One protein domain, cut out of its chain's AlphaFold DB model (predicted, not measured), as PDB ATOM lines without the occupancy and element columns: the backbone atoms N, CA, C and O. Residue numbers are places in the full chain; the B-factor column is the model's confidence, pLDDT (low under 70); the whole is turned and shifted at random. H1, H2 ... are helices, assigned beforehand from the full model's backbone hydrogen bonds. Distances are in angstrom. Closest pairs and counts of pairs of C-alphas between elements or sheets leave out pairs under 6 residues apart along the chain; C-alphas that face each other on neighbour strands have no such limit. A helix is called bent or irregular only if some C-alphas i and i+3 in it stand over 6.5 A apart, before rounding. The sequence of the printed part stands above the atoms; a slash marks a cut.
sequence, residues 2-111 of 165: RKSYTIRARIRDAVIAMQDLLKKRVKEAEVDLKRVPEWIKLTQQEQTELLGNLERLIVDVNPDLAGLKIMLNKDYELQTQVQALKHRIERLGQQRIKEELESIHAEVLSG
ATOM      1  N   ARG A   2     546.277 241.616 464.864       61.41
ATOM      2  CA  ARG A   2     546.051 242.908 464.153       61.41
ATOM      3  C   ARG A   2     546.140 242.864 462.614       61.41
ATOM      4  O   ARG A   2     545.271 243.416 461.954       61.41
ATOM      5  N   LYS A   3     547.122 242.161 462.032       62.72
ATOM      6  CA  LYS A   3     547.315 242.103 460.562       62.72
ATOM      7  C   LYS A   3     546.109 241.523 459.797       62.72
ATOM      8  O   LYS A   3     545.797 241.979 458.704       62.72
ATOM      9  N   SER A   4     545.403 240.552 460.382       65.25
ATOM     10  CA  SER A   4     544.245 239.892 459.754       65.25
ATOM     11  C   SER A   4     543.010 240.806 459.688       65.25
ATOM     12  O   SER A   4     542.240 240.741 458.734       65.25
ATOM     13  N   TYR A   5     542.851 241.708 460.663       75.94
ATOM     14  CA  TYR A   5     541.789 242.717 460.658       75.94
ATOM     15  C   TYR A   5     542.018 243.769 459.562       75.94
ATOM     16  O   TYR A   5     541.093 244.097 458.827       75.94
ATOM     17  N   THR A   6     543.266 244.218 459.387       88.25
ATOM     18  CA  THR A   6     543.638 245.190 458.346       88.25
ATOM     19  C   THR A   6     543.387 244.659 456.934       88.25
ATOM     20  O   THR A   6     542.894 245.396 456.088       88.25
ATOM     21  N   ILE A   7     543.683 243.381 456.674       88.06
ATOM     22  CA  ILE A   7     543.437 242.773 455.356       88.06
ATOM     23  C   ILE A   7     541.934 242.662 455.081       88.06
ATOM     24  O   ILE A   7     541.489 243.049 454.006       88.06
ATOM     25  N   ARG A   8     541.134 242.199 456.053       89.94
ATOM     26  CA  ARG A   8     539.674 242.107 455.884       89.94
ATOM     27  C   ARG A   8     539.015 243.466 455.649       89.94
ATOM     28  O   ARG A   8     538.126 243.550 454.814       89.94
ATOM     29  N   ALA A   9     539.454 244.508 456.356       91.94
ATOM     30  CA  ALA A   9     538.957 245.865 456.135       91.94
ATOM     31  C   ALA A   9     539.265 246.346 454.709       91.94
ATOM     32  O   ALA A   9     538.358 246.752 453.999       91.94
ATOM     33  N   ARG A  10     540.506 246.167 454.238       93.75
ATOM     34  CA  ARG A  10     540.888 246.529 452.863       93.75
ATOM     35  C   ARG A  10     540.108 245.769 451.794       93.75
ATOM     36  O   ARG A  10     539.755 246.358 450.783       93.75
ATOM     37  N   ILE A  11     539.854 244.475 452.006       94.31
ATOM     38  CA  ILE A  11     539.030 243.678 451.086       94.31
ATOM     39  C   ILE A  11     537.614 244.252 451.031       94.31
ATOM     40  O   ILE A  11     537.103 244.475 449.942       94.31
ATOM     41  N   ARG A  12     537.011 244.538 452.189       95.25
ATOM     42  CA  ARG A  12     535.677 245.141 452.261       95.25
ATOM     43  C   ARG A  12     535.617 246.453 451.480       95.25
ATOM     44  O   ARG A  12     534.752 246.600 450.623       95.25
ATOM     45  N   ASP A  13     536.547 247.363 451.755       95.88
ATOM     46  CA  ASP A  13     536.584 248.687 451.129       95.88
ATOM     47  C   ASP A  13     536.780 248.577 449.607       95.88
ATOM     48  O   ASP A  13     536.128 249.283 448.841       95.88
ATOM     49  N   ALA A  14     537.625 247.642 449.156       95.56
ATOM     50  CA  ALA A  14     537.839 247.381 447.736       95.56
ATOM     51  C   ALA A  14     536.582 246.835 447.042       95.56
ATOM     52  O   ALA A  14     536.270 247.272 445.939       95.56
ATOM     53  N   VAL A  15     535.845 245.914 447.675       97.06
ATOM     54  CA  VAL A  15     534.600 245.379 447.100       97.06
ATOM     55  C   VAL A  15     533.552 246.476 446.948       97.06
ATOM     56  O   VAL A  15     532.968 246.600 445.875       97.06
ATOM     57  N   ILE A  16     533.373 247.309 447.978       96.12
ATOM     58  CA  ILE A  16     532.436 248.440 447.936       96.12
ATOM     59  C   ILE A  16     532.822 249.400 446.803       96.12
ATOM     60  O   ILE A  16     531.995 249.717 445.952       96.12
ATOM     61  N   ALA A  17     534.100 249.784 446.724       96.44
ATOM     62  CA  ALA A  17     534.586 250.664 445.665       96.44
ATOM     63  C   ALA A  17     534.402 250.062 444.258       96.44
ATOM     64  O   ALA A  17     534.062 250.784 443.322       96.44
ATOM     65  N   MET A  18     534.598 248.749 444.092       96.50
ATOM     66  CA  MET A  18     534.375 248.073 442.810       96.50
ATOM     67  C   MET A  18     532.892 247.996 442.436       96.50
ATOM     68  O   MET A  18     532.579 248.145 441.257       96.50
ATOM     69  N   GLN A  19     531.981 247.815 443.397       95.81
ATOM     70  CA  GLN A  19     530.537 247.868 443.136       95.81
ATOM     71  C   GLN A  19     530.112 249.251 442.629       95.81
ATOM     72  O   GLN A  19     529.392 249.349 441.633       95.81
ATOM     73  N   ASP A  20     530.587 250.317 443.274       96.44
ATOM     74  CA  ASP A  20     530.279 251.691 442.866       96.44
ATOM     75  C   ASP A  20     530.885 252.022 441.499       96.44
ATOM     76  O   ASP A  20     530.221 252.603 440.634       96.44
ATOM     77  N   LEU A  21     532.125 251.586 441.262       96.00
ATOM     78  CA  LEU A  21     532.781 251.745 439.970       96.00
ATOM     79  C   LEU A  21     532.035 250.995 438.861       96.00
ATOM     80  O   LEU A  21     531.838 251.556 437.784       96.00
ATOM     81  N   LEU A  22     531.590 249.760 439.111       96.81
ATOM     82  CA  LEU A  22     530.832 248.977 438.136       96.81
ATOM     83  C   LEU A  22     529.519 249.679 437.770       96.81
ATOM     84  O   LEU A  22     529.224 249.827 436.586       96.81
ATOM     85  N   LYS A  23     528.770 250.177 438.764       97.25
ATOM     86  CA  LYS A  23     527.535 250.953 438.545       97.25
ATOM     87  C   LYS A  23     527.792 252.176 437.663       97.25
ATOM     88  O   LYS A  23     527.058 252.409 436.702       97.25
ATOM     89  N   LYS A  24     528.864 252.925 437.947       97.31
ATOM     90  CA  LYS A  24     529.268 254.087 437.147       97.31
ATOM     91  C   LYS A  24     529.614 253.695 435.707       97.31
ATOM     92  O   LYS A  24     529.074 254.284 434.776       97.31
ATOM     93  N   ARG A  25     530.452 252.672 435.518       97.06
ATOM     94  CA  ARG A  25     530.885 252.220 434.186       97.06
ATOM     95  C   ARG A  25     529.744 251.645 433.351       97.06
ATOM     96  O   ARG A  25     529.744 251.832 432.140       97.06
ATOM     97  N   VAL A  26     528.770 250.975 433.971       97.69
ATOM     98  CA  VAL A  26     527.546 250.528 433.286       97.69
ATOM     99  C   VAL A  26     526.787 251.733 432.730       97.69
ATOM    100  O   VAL A  26     526.456 251.747 431.548       97.69
ATOM    101  N   LYS A  27     526.588 252.788 433.531       97.25
ATOM    102  CA  LYS A  27     525.896 254.002 433.071       97.25
ATOM    103  C   LYS A  27     526.667 254.763 431.992       97.25
ATOM    104  O   LYS A  27     526.061 255.224 431.029       97.25
ATOM    105  N   GLU A  28     527.989 254.847 432.099       96.75
ATOM    106  CA  GLU A  28     528.840 255.403 431.037       96.75
ATOM    107  C   GLU A  28     528.726 254.584 429.743       96.75
ATOM    108  O   GLU A  28     528.530 255.148 428.667       96.75
ATOM    109  N   ALA A  29     528.745 253.253 429.845       96.69
ATOM    110  CA  ALA A  29     528.579 252.371 428.699       96.69
ATOM    111  C   ALA A  29     527.205 252.524 428.026       96.69
ATOM    112  O   ALA A  29     527.137 252.550 426.800       96.69
ATOM    113  N   GLU A  30     526.117 252.672 428.787       96.88
ATOM    114  CA  GLU A  30     524.788 252.958 428.228       96.88
ATOM    115  C   GLU A  30     524.780 254.257 427.405       96.88
ATOM    116  O   GLU A  30     524.186 254.306 426.325       96.88
ATOM    117  N   VAL A  31     525.444 255.309 427.897       95.69
ATOM    118  CA  VAL A  31     525.592 256.580 427.169       95.69
ATOM    119  C   VAL A  31     526.412 256.380 425.896       95.69
ATOM    120  O   VAL A  31     526.020 256.865 424.834       95.69
ATOM    121  N   ASP A  32     527.508 255.629 425.972       93.75
ATOM    122  CA  ASP A  32     528.358 255.340 424.819       93.75
ATOM    123  C   ASP A  32     527.647 254.501 423.750       93.75
ATOM    124  O   ASP A  32     527.823 254.761 422.560       93.75
ATOM    125  N   LEU A  33     526.808 253.533 424.136       94.44
ATOM    126  CA  LEU A  33     525.999 252.764 423.183       94.44
ATOM    127  C   LEU A  33     524.987 253.653 422.449       94.44
ATOM    128  O   LEU A  33     524.822 253.516 421.239       94.44
ATOM    129  N   LYS A  34     524.363 254.612 423.145       92.88
ATOM    130  CA  LYS A  34     523.419 255.573 422.540       92.88
ATOM    131  C   LYS A  34     524.080 256.534 421.548       92.88
ATOM    132  O   LYS A  34     523.384 257.146 420.741       92.88
ATOM    133  N   ARG A  35     525.407 256.683 421.608       91.62
ATOM    134  CA  ARG A  35     526.191 257.511 420.677       91.62
ATOM    135  C   ARG A  35     526.549 256.791 419.377       91.62
ATOM    136  O   ARG A  35     526.967 257.460 418.434       91.62
ATOM    137  N   VAL A  36     526.384 255.466 419.309       91.75
ATOM    138  CA  VAL A  36     526.605 254.701 418.074       91.75
ATOM    139  C   VAL A  36     525.629 255.208 416.999       91.75
ATOM    140  O   VAL A  36     524.431 255.284 417.278       91.75
ATOM    141  N   PRO A  37     526.085 255.572 415.784       84.62
ATOM    142  CA  PRO A  37     525.219 256.152 414.752       84.62
ATOM    143  C   PRO A  37     523.992 255.291 414.425       84.62
ATOM    144  O   PRO A  37     522.883 255.806 414.277       84.62
ATOM    145  N   GLU A  38     524.186 253.975 414.377       90.25
ATOM    146  CA  GLU A  38     523.183 252.960 414.073       90.25
ATOM    147  C   GLU A  38     522.152 252.760 415.189       90.25
ATOM    148  O   GLU A  38     521.083 252.214 414.920       90.25
ATOM    149  N   TRP A  39     522.411 253.246 416.413       91.88
ATOM    150  CA  TRP A  39     521.497 253.140 417.562       91.88
ATOM    151  C   TRP A  39     520.069 253.546 417.206       91.88
ATOM    152  O   TRP A  39     519.082 252.958 417.642       91.88
ATOM    153  N   ILE A  40     519.961 254.562 416.361       88.56
ATOM    154  CA  ILE A  40     518.697 255.189 416.035       88.56
ATOM    155  C   ILE A  40     517.875 254.446 414.975       88.56
ATOM    156  O   ILE A  40     516.725 254.805 414.725       88.56
ATOM    157  N   LYS A  41     518.468 253.420 414.359       89.00
ATOM    158  CA  LYS A  41     517.771 252.461 413.504       89.00
ATOM    159  C   LYS A  41     517.155 251.323 414.311       89.00
ATOM    160  O   LYS A  41     516.336 250.601 413.753       89.00
ATOM    161  N   LEU A  42     517.502 251.155 415.592       89.69
ATOM    162  CA  LEU A  42     516.910 250.138 416.463       89.69
ATOM    163  C   LEU A  42     515.497 250.541 416.915       89.69
ATOM    164  O   LEU A  42     515.187 251.719 417.082       89.69
ATOM    165  N   THR A  43     514.650 249.542 417.152       90.19
ATOM    166  CA  THR A  43     513.321 249.708 417.746       90.19
ATOM    167  C   THR A  43     513.430 249.966 419.247       90.19
ATOM    168  O   THR A  43     514.425 249.620 419.884       90.19
ATOM    169  N   GLN A  44     512.371 250.513 419.849       88.62
ATOM    170  CA  GLN A  44     512.333 250.752 421.298       88.62
ATOM    171  C   GLN A  44     512.498 249.468 422.121       88.62
ATOM    172  O   GLN A  44     513.151 249.476 423.165       88.62
ATOM    173  N   GLN A  45     511.953 248.350 421.635       92.38
ATOM    174  CA  GLN A  45     512.119 247.049 422.277       92.38
ATOM    175  C   GLN A  45     513.586 246.599 422.262       92.38
ATOM    176  O   GLN A  45     514.114 246.222 423.305       92.38
ATOM    177  N   GLU A  46     514.265 246.694 421.113       92.25
ATOM    178  CA  GLU A  46     515.687 246.339 420.994       92.25
ATOM    179  C   GLU A  46     516.568 247.238 421.860       92.25
ATOM    180  O   GLU A  46     517.460 246.748 422.548       92.25
ATOM    181  N   GLN A  47     516.303 248.548 421.871       92.88
ATOM    182  CA  GLN A  47     517.025 249.486 422.729       92.88
ATOM    183  C   GLN A  47     516.865 249.116 424.210       92.88
ATOM    184  O   GLN A  47     517.855 249.040 424.936       92.88
ATOM    185  N   THR A  48     515.639 248.816 424.646       93.25
ATOM    186  CA  THR A  48     515.352 248.405 426.029       93.25
ATOM    187  C   THR A  48     516.043 247.086 426.382       93.25
ATOM    188  O   THR A  48     516.640 246.971 427.449       93.25
ATOM    189  N   GLU A  49     516.018 246.099 425.482       95.44
ATOM    190  CA  GLU A  49     516.687 244.809 425.685       95.44
ATOM    191  C   GLU A  49     518.208 244.977 425.831       95.44
ATOM    192  O   GLU A  49     518.808 244.415 426.747       95.44
ATOM    193  N   LEU A  50     518.836 245.767 424.954       95.31
ATOM    194  CA  LEU A  50     520.285 245.979 424.971       95.31
ATOM    195  C   LEU A  50     520.746 246.688 426.246       95.31
ATOM    196  O   LEU A  50     521.723 246.250 426.852       95.31
ATOM    197  N   LEU A  51     520.046 247.746 426.673       94.88
ATOM    198  CA  LEU A  51     520.381 248.452 427.916       94.88
ATOM    199  C   LEU A  51     520.097 247.575 429.141       94.88
ATOM    200  O   LEU A  51     520.933 247.492 430.038       94.88
ATOM    201  N   GLY A  52     518.989 246.831 429.138       95.31
ATOM    202  CA  GLY A  52     518.671 245.888 430.209       95.31
ATOM    203  C   GLY A  52     519.720 244.781 430.369       95.31
ATOM    204  O   GLY A  52     519.965 244.326 431.485       95.31
ATOM    205  N   ASN A  53     520.387 244.362 429.289       94.19
ATOM    206  CA  ASN A  53     521.500 243.413 429.380       94.19
ATOM    207  C   ASN A  53     522.695 243.994 430.155       94.19
ATOM    208  O   ASN A  53     523.285 243.271 430.956       94.19
ATOM    209  N   LEU A  54     523.005 245.285 429.980       95.44
ATOM    210  CA  LEU A  54     524.045 245.961 430.762       95.44
ATOM    211  C   LEU A  54     523.642 246.124 432.230       95.44
ATOM    212  O   LEU A  54     524.453 245.871 433.117       95.44
ATOM    213  N   GLU A  55     522.392 246.497 432.507       94.88
ATOM    214  CA  GLU A  55     521.923 246.692 433.885       94.88
ATOM    215  C   GLU A  55     521.980 245.400 434.712       94.88
ATOM    216  O   GLU A  55     522.296 245.444 435.900       94.88
ATOM    217  N   ARG A  56     521.789 244.231 434.086       94.94
ATOM    218  CA  ARG A  56     521.935 242.915 434.743       94.94
ATOM    219  C   ARG A  56     523.359 242.600 435.212       94.94
ATOM    220  O   ARG A  56     523.544 241.651 435.977       94.94
ATOM    221  N   LEU A  57     524.371 243.345 434.763       94.75
ATOM    222  CA  LEU A  57     525.735 243.206 435.277       94.75
ATOM    223  C   LEU A  57     525.890 243.792 436.678       94.75
ATOM    224  O   LEU A  57     526.797 243.383 437.406       94.75
ATOM    225  N   ILE A  58     525.017 244.723 437.069       94.69
ATOM    226  CA  ILE A  58     525.030 245.309 438.404       94.69
ATOM    227  C   ILE A  58     524.556 244.244 439.391       94.69
ATOM    228  O   ILE A  58     523.411 243.796 439.356       94.69
ATOM    229  N   VAL A  59     525.456 243.845 440.282       93.25
ATOM    230  CA  VAL A  59     525.181 242.876 441.342       93.25
ATOM    231  C   VAL A  59     525.644 243.434 442.677       93.25
ATOM    232  O   VAL A  59     526.699 244.068 442.761       93.25
ATOM    233  N   ASP A  60     524.872 243.164 443.723       93.62
ATOM    234  CA  ASP A  60     525.317 243.395 445.089       93.62
ATOM    235  C   ASP A  60     525.956 242.116 445.628       93.62
ATOM    236  O   ASP A  60     525.378 241.029 445.574       93.62
ATOM    237  N   VAL A  61     527.190 242.243 446.110       94.38
ATOM    238  CA  VAL A  61     527.984 241.123 446.619       94.38
ATOM    239  C   VAL A  61     528.357 241.360 448.074       94.38
ATOM    240  O   VAL A  61     528.437 242.494 448.543       94.38
ATOM    241  N   ASN A  62     528.624 240.278 448.799       95.38
ATOM    242  CA  ASN A  62     529.172 240.398 450.144       95.38
ATOM    243  C   ASN A  62     530.576 241.020 450.076       95.38
ATOM    244  O   ASN A  62     531.369 240.627 449.219       95.38
ATOM    245  N   PRO A  63     530.932 241.946 450.981       93.56
ATOM    246  CA  PRO A  63     532.204 242.649 450.913       93.56
ATOM    247  C   PRO A  63     533.327 241.826 451.564       93.56
ATOM    248  O   PRO A  63     533.895 242.174 452.604       93.56
ATOM    249  N   ASP A  64     533.608 240.687 450.938       94.69
ATOM    250  CA  ASP A  64     534.615 239.701 451.303       94.69
ATOM    251  C   ASP A  64     535.438 239.263 450.073       94.69
ATOM    252  O   ASP A  64     535.316 239.806 448.976       94.69
ATOM    253  N   LEU A  65     536.332 238.286 450.251       93.88
ATOM    254  CA  LEU A  65     537.207 237.829 449.169       93.88
ATOM    255  C   LEU A  65     536.429 237.172 448.015       93.88
ATOM    256  O   LEU A  65     536.850 237.268 446.860       93.88
ATOM    257  N   ALA A  66     535.312 236.502 448.308       96.44
ATOM    258  CA  ALA A  66     534.478 235.890 447.283       96.44
ATOM    259  C   ALA A  66     533.753 236.973 446.472       96.44
ATOM    260  O   ALA A  66     533.775 236.919 445.241       96.44
ATOM    261  N   GLY A  67     533.213 237.996 447.140       96.31
ATOM    262  CA  GLY A  67     532.637 239.168 446.486       96.31
ATOM    263  C   GLY A  67     533.642 239.908 445.611       96.31
ATOM    264  O   GLY A  67     533.323 240.246 444.474       96.31
ATOM    265  N   LEU A  68     534.889 240.056 446.067       94.75
ATOM    266  CA  LEU A  68     535.951 240.678 445.268       94.75
ATOM    267  C   LEU A  68     536.214 239.917 443.963       94.75
ATOM    268  O   LEU A  68     536.343 240.521 442.899       94.75
ATOM    269  N   LYS A  69     536.248 238.581 444.028       96.19
ATOM    270  CA  LYS A  69     536.415 237.734 442.841       96.19
ATOM    271  C   LYS A  69     535.229 237.862 441.881       96.19
ATOM    272  O   LYS A  69     535.437 237.930 440.672       96.19
ATOM    273  N   ILE A  70     534.003 237.918 442.406       97.12
ATOM    274  CA  ILE A  70     532.801 238.151 441.592       97.12
ATOM    275  C   ILE A  70     532.898 239.511 440.894       97.12
ATOM    276  O   ILE A  70     532.628 239.595 439.698       97.12
ATOM    277  N   MET A  71     533.342 240.551 441.602       96.50
ATOM    278  CA  MET A  71     533.453 241.894 441.034       96.50
ATOM    279  C   MET A  71     534.478 242.003 439.920       96.50
ATOM    280  O   MET A  71     534.190 242.611 438.892       96.50
ATOM    281  N   LEU A  72     535.630 241.350 440.063       94.81
ATOM    282  CA  LEU A  72     536.621 241.302 438.993       94.81
ATOM    283  C   LEU A  72     536.072 240.617 437.733       94.81
ATOM    284  O   LEU A  72     536.272 241.103 436.621       94.81
ATOM    285  N   ASN A  73     535.337 239.515 437.908       96.75
ATOM    286  CA  ASN A  73     534.704 238.823 436.788       96.75
ATOM    287  C   ASN A  73     533.647 239.703 436.109       96.75
ATOM    288  O   ASN A  73     533.584 239.733 434.883       96.75
ATOM    289  N   LYS A  74     532.847 240.442 436.888       96.25
ATOM    290  CA  LYS A  74     531.829 241.356 436.357       96.25
ATOM    291  C   LYS A  74     532.426 242.534 435.598       96.25
ATOM    292  O   LYS A  74     531.856 242.938 434.591       96.25
ATOM    293  N   ASP A  75     533.581 243.041 436.019       92.06
ATOM    294  CA  ASP A  75     534.283 244.091 435.278       92.06
ATOM    295  C   ASP A  75     534.745 243.610 433.894       92.06
ATOM    296  O   ASP A  75     534.547 244.291 432.887       92.06
ATOM    297  N   TYR A  76     535.305 242.400 433.828       94.88
ATOM    298  CA  TYR A  76     535.692 241.782 432.560       94.88
ATOM    299  C   TYR A  76     534.474 241.477 431.673       94.88
ATOM    300  O   TYR A  76     534.481 241.727 430.464       94.88
ATOM    301  N   GLU A  77     533.398 240.972 432.281       96.75
ATOM    302  CA  GLU A  77     532.130 240.726 431.598       96.75
ATOM    303  C   GLU A  77     531.563 242.025 431.008       96.75
ATOM    304  O   GLU A  77     531.175 242.038 429.844       96.75
ATOM    305  N   LEU A  78     531.615 243.143 431.741       96.44
ATOM    306  CA  LEU A  78     531.206 244.451 431.228       96.44
ATOM    307  C   LEU A  78     531.997 244.840 429.978       96.44
ATOM    308  O   LEU A  78     531.407 245.209 428.967       96.44
ATOM    309  N   GLN A  79     533.327 244.747 430.022       93.81
ATOM    310  CA  GLN A  79     534.175 245.145 428.893       93.81
ATOM    311  C   GLN A  79     533.853 244.349 427.624       93.81
ATOM    312  O   GLN A  79     533.707 244.923 426.544       93.81
ATOM    313  N   THR A  80     533.703 243.031 427.762       96.44
ATOM    314  CA  THR A  80     533.388 242.147 426.633       96.44
ATOM    315  C   THR A  80     531.961 242.354 426.122       96.44
ATOM    316  O   THR A  80     531.756 242.444 424.908       96.44
ATOM    317  N   GLN A  81     530.980 242.515 427.017       96.94
ATOM    318  CA  GLN A  81     529.591 242.768 426.632       96.94
ATOM    319  C   GLN A  81     529.422 244.106 425.916       96.94
ATOM    320  O   GLN A  81     528.739 244.155 424.898       96.94
ATOM    321  N   VAL A  82     530.069 245.181 426.376       97.19
ATOM    322  CA  VAL A  82     529.966 246.496 425.720       97.19
ATOM    323  C   VAL A  82     530.442 246.432 424.270       97.19
ATOM    324  O   VAL A  82     529.763 246.951 423.386       97.19
ATOM    325  N   GLN A  83     531.562 245.758 423.998       96.12
ATOM    326  CA  GLN A  83     532.053 245.597 422.625       96.12
ATOM    327  C   GLN A  83     531.107 244.745 421.774       96.12
ATOM    328  O   GLN A  83     530.776 245.114 420.647       96.12
ATOM    329  N   ALA A  84     530.593 243.643 422.327       96.31
ATOM    330  CA  ALA A  84     529.621 242.804 421.634       96.31
ATOM    331  C   ALA A  84     528.321 243.564 421.305       96.31
ATOM    332  O   ALA A  84     527.766 243.401 420.216       96.31
ATOM    333  N   LEU A  85     527.847 244.416 422.220       96.62
ATOM    334  CA  LEU A  85     526.653 245.237 422.027       96.62
ATOM    335  C   LEU A  85     526.874 246.307 420.952       96.62
ATOM    336  O   LEU A  85     526.002 246.457 420.101       96.62
ATOM    337  N   LYS A  86     528.036 246.976 420.921       95.62
ATOM    338  CA  LYS A  86     528.391 247.919 419.839       95.62
ATOM    339  C   LYS A  86     528.316 247.247 418.471       95.62
ATOM    340  O   LYS A  86     527.556 247.690 417.616       95.62
ATOM    341  N   HIS A  87     528.977 246.102 418.311       96.69
ATOM    342  CA  HIS A  87     528.931 245.346 417.058       96.69
ATOM    343  C   HIS A  87     527.534 244.820 416.708       96.69
ATOM    344  O   HIS A  87     527.190 244.686 415.532       96.69
ATOM    345  N   ARG A  88     526.701 244.487 417.702       96.06
ATOM    346  CA  ARG A  88     525.302 244.108 417.455       96.06
ATOM    347  C   ARG A  88     524.498 245.299 416.931       96.06
ATOM    348  O   ARG A  88     523.765 245.118 415.965       96.06
ATOM    349  N   ILE A  89     524.651 246.481 417.529       93.75
ATOM    350  CA  ILE A  89     523.977 247.714 417.093       93.75
ATOM    351  C   ILE A  89     524.389 248.068 415.661       93.75
ATOM    352  O   ILE A  89     523.515 248.270 414.822       93.75
ATOM    353  N   GLU A  90     525.692 248.063 415.371       93.25
ATOM    354  CA  GLU A  90     526.234 248.329 414.032       93.25
ATOM    355  C   GLU A  90     525.633 247.376 412.996       93.25
ATOM    356  O   GLU A  90     525.059 247.814 412.004       93.25
ATOM    357  N   ARG A  91     525.680 246.061 413.247       94.50
ATOM    358  CA  ARG A  91     525.134 245.070 412.308       94.50
ATOM    359  C   ARG A  91     523.635 245.236 412.074       94.50
ATOM    360  O   ARG A  91     523.210 245.197 410.924       94.50
ATOM    361  N   LEU A  92     522.846 245.424 413.134       91.12
ATOM    362  CA  LEU A  92     521.394 245.597 413.011       91.12
ATOM    363  C   LEU A  92     521.044 246.874 412.243       91.12
ATOM    364  O   LEU A  92     520.176 246.847 411.373       91.12
ATOM    365  N   GLY A  93     521.725 247.986 412.534       90.06
ATOM    366  CA  GLY A  93     521.485 249.239 411.825       90.06
ATOM    367  C   GLY A  93     521.896 249.172 410.358       90.06
ATOM    368  O   GLY A  93     521.120 249.580 409.499       90.06
ATOM    369  N   GLN A  94     523.065 248.602 410.059       88.81
ATOM    370  CA  GLN A  94     523.542 248.418 408.685       88.81
ATOM    371  C   GLN A  94     522.620 247.494 407.883       88.81
ATOM    372  O   GLN A  94     522.321 247.784 406.726       88.81
ATOM    373  N   GLN A  95     522.110 246.424 408.502       88.88
ATOM    374  CA  GLN A  95     521.135 245.543 407.867       88.88
ATOM    375  C   GLN A  95     519.856 246.299 407.490       88.88
ATOM    376  O   GLN A  95     519.416 246.197 406.351       88.88
ATOM    377  N   ARG A  96     519.304 247.118 408.394       87.12
ATOM    378  CA  ARG A  96     518.101 247.914 408.097       87.12
ATOM    379  C   ARG A  96     518.331 248.962 407.018       87.12
ATOM    380  O   ARG A  96     517.483 249.135 406.157       87.12
ATOM    381  N   ILE A  97     519.481 249.635 407.039       82.31
ATOM    382  CA  ILE A  97     519.847 250.587 405.979       82.31
ATOM    383  C   ILE A  97     519.904 249.869 404.629       82.31
ATOM    384  O   ILE A  97     519.393 250.379 403.637       82.31
ATOM    385  N   LYS A  98     520.499 248.674 404.588       82.69
ATOM    386  CA  LYS A  98     520.562 247.868 403.371       82.69
ATOM    387  C   LYS A  98     519.171 247.437 402.894       82.69
ATOM    388  O   LYS A  98     518.884 247.595 401.714       82.69
ATOM    389  N   GLU A  99     518.318 246.948 403.791       81.75
ATOM    390  CA  GLU A  99     516.933 246.560 403.480       81.75
ATOM    391  C   GLU A  99     516.119 247.747 402.934       81.75
ATOM    392  O   GLU A  99     515.437 247.599 401.924       81.75
ATOM    393  N   GLU A 100     516.252 248.935 403.538       81.50
ATOM    394  CA  GLU A 100     515.630 250.178 403.053       81.50
ATOM    395  C   GLU A 100     516.125 250.558 401.640       81.50
ATOM    396  O   GLU A 100     515.339 250.981 400.795       81.50
ATOM    397  N   LEU A 101     517.422 250.403 401.351       75.19
ATOM    398  CA  LEU A 101     517.979 250.694 400.023       75.19
ATOM    399  C   LEU A 101     517.522 249.682 398.964       75.19
ATOM    400  O   LEU A 101     517.225 250.064 397.832       75.19
ATOM    401  N   GLU A 102     517.467 248.398 399.319       78.50
ATOM    402  CA  GLU A 102     517.020 247.328 398.425       78.50
ATOM    403  C   GLU A 102     515.527 247.448 398.098       78.50
ATOM    404  O   GLU A 102     515.157 247.269 396.936       78.50
ATOM    405  N   SER A 103     514.681 247.816 399.070       73.06
ATOM    406  CA  SER A 103     513.253 248.046 398.820       73.06
ATOM    407  C   SER A 103     513.032 249.215 397.863       73.06
ATOM    408  O   SER A 103     512.289 249.075 396.896       73.06
ATOM    409  N   ILE A 104     513.754 250.326 398.057       66.44
ATOM    410  CA  ILE A 104     513.704 251.477 397.145       66.44
ATOM    411  C   ILE A 104     514.144 251.059 395.736       66.44
ATOM    412  O   ILE A 104     513.472 251.367 394.758       66.44
ATOM    413  N   HIS A 105     515.251 250.327 395.599       62.44
ATOM    414  CA  HIS A 105     515.729 249.890 394.285       62.44
ATOM    415  C   HIS A 105     514.739 248.938 393.584       62.44
ATOM    416  O   HIS A 105     514.580 248.999 392.364       62.44
ATOM    417  N   ALA A 106     514.049 248.079 394.339       65.88
ATOM    418  CA  ALA A 106     513.016 247.188 393.813       65.88
ATOM    419  C   ALA A 106     511.754 247.942 393.349       65.88
ATOM    420  O   ALA A 106     511.186 247.589 392.313       65.88
ATOM    421  N   GLU A 107     511.350 248.996 394.063       59.97
ATOM    422  CA  GLU A 107     510.267 249.900 393.650       59.97
ATOM    423  C   GLU A 107     510.619 250.608 392.329       59.97
ATOM    424  O   GLU A 107     509.833 250.570 391.383       59.97
ATOM    425  N   VAL A 108     511.850 251.123 392.200       57.84
ATOM    426  CA  VAL A 108     512.344 251.787 390.975       57.84
ATOM    427  C   VAL A 108     512.376 250.853 389.759       57.84
ATOM    428  O   VAL A 108     512.055 251.267 388.644       57.84
ATOM    429  N   LEU A 109     512.760 249.586 389.946       57.53
ATOM    430  CA  LEU A 109     512.809 248.589 388.868       57.53
ATOM    431  C   LEU A 109     511.425 248.066 388.453       57.53
ATOM    432  O   LEU A 109     511.282 247.575 387.333       57.53
ATOM    433  N   SER A 110     510.414 248.175 389.320       60.09
ATOM    434  CA  SER A 110     509.049 247.694 389.055       60.09
ATOM    435  C   SER A 110     508.223 248.640 388.167       60.09
ATOM    436  O   SER A 110     507.059 248.363 387.889       60.09
ATOM    437  N   GLY A 111     508.822 249.724 387.661       47.31
ATOM    438  CA  GLY A 111     508.204 250.619 386.678       47.31
ATOM    439  C   GLY A 111     507.314 251.715 387.272       47.31
ATOM    440  O   GLY A 111     506.780 252.528 386.519       47.31
TER     441      GLY A 111
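This is residues 2 to 111 of the 165 residues of an uncharacterized protein of Acinetobacter sp. NIPH 284 (UniProt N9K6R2). Two long helices, H4 and H1, run the same way side by side but shifted along their length, and the short helix H3 runs back against both, making a slender three-helix bundle. H2, a small helix at the turn between H1 and H3, packs on H4, and the two ends of the rod stick out as bare helix: residues 2 to 7 of H1 at one end, residues 98 to 109 of H4 with the tail 110 to 111 at the other. The printed part has 110 residues with four named helices, in the order H1, H2, H3, H4, and no named strand; the class is all helix. It is extended, with a radius of gyration of the C-alphas of 20.9 A, and spans 86 by 17 by 17 A.

H4, residues 65 to 109, is the hub and touches the three other helices. H1, residues 2 to 34, touches residues 65 to 86 of H4 at a shallow tilt of 8 degrees, the same way; the closest C-alphas, of Val 15 and Leu 68, are 5.2 A apart. H3, residues 44 to 55, touches H4 at a shallow tilt of 17 degrees, opposite ways, and the two form a helical hairpin; the closest C-alphas, of Leu 50 and Leu 85, are 7.1 A apart. H3 also touches H1, with its residues 51 to 55 alone, at a shallow tilt of 14 degrees, opposite ways; the closest C-alphas, of Val 26 and Leu 54, are 6.3 A apart. H1, H3 and H4 form an up-and-down bundle, each helix running against the one before it in the chain. H2, residues 37 to 41, touches residues 89 to 96 of H4, with the closest C-alphas, of Glu 38 and Gly 93, 4.7 A apart. H2 is close to but not clearly touching H1, the closest C-alphas, of Leu 33 and Trp 39, being 7.2 A apart. Every O i to N i+4 pair is within hydrogen-bond range in H1 and H4; in H3 it is 7 of 8, and in H2 0 of 1, with 1 of 2 O i to N i+3 pairs within range.

H4 measures 65.9 A from C-alpha 65 at (537.207, 237.829, 449.169) to C-alpha 109 at (512.809, 248.589, 388.868). H1 measures 49.0 A and begins at C-alpha 2 at (546.051, 242.908, 464.153). H3 measures 16.3 A. H2 measures 8.4 A and is irregular, but only just: C-alphas 37 and 40 are 6.7 A apart.

The C-alphas of Arg 2 and Gly 111, the two farthest apart, are 86.6 A apart. Without the stretches that stand free, residues 2 to 7 and 98 to 111, the body spans 54 by 17 by 17 A. The printed part has no cut. The links from H1 to H2 and from H2 to H3 are tight, and the link from H3 to H4, nine residues, is short. The mean pLDDT of the printed part is 89.7, and residues 2 to 4 and 104 to 111 are under 70.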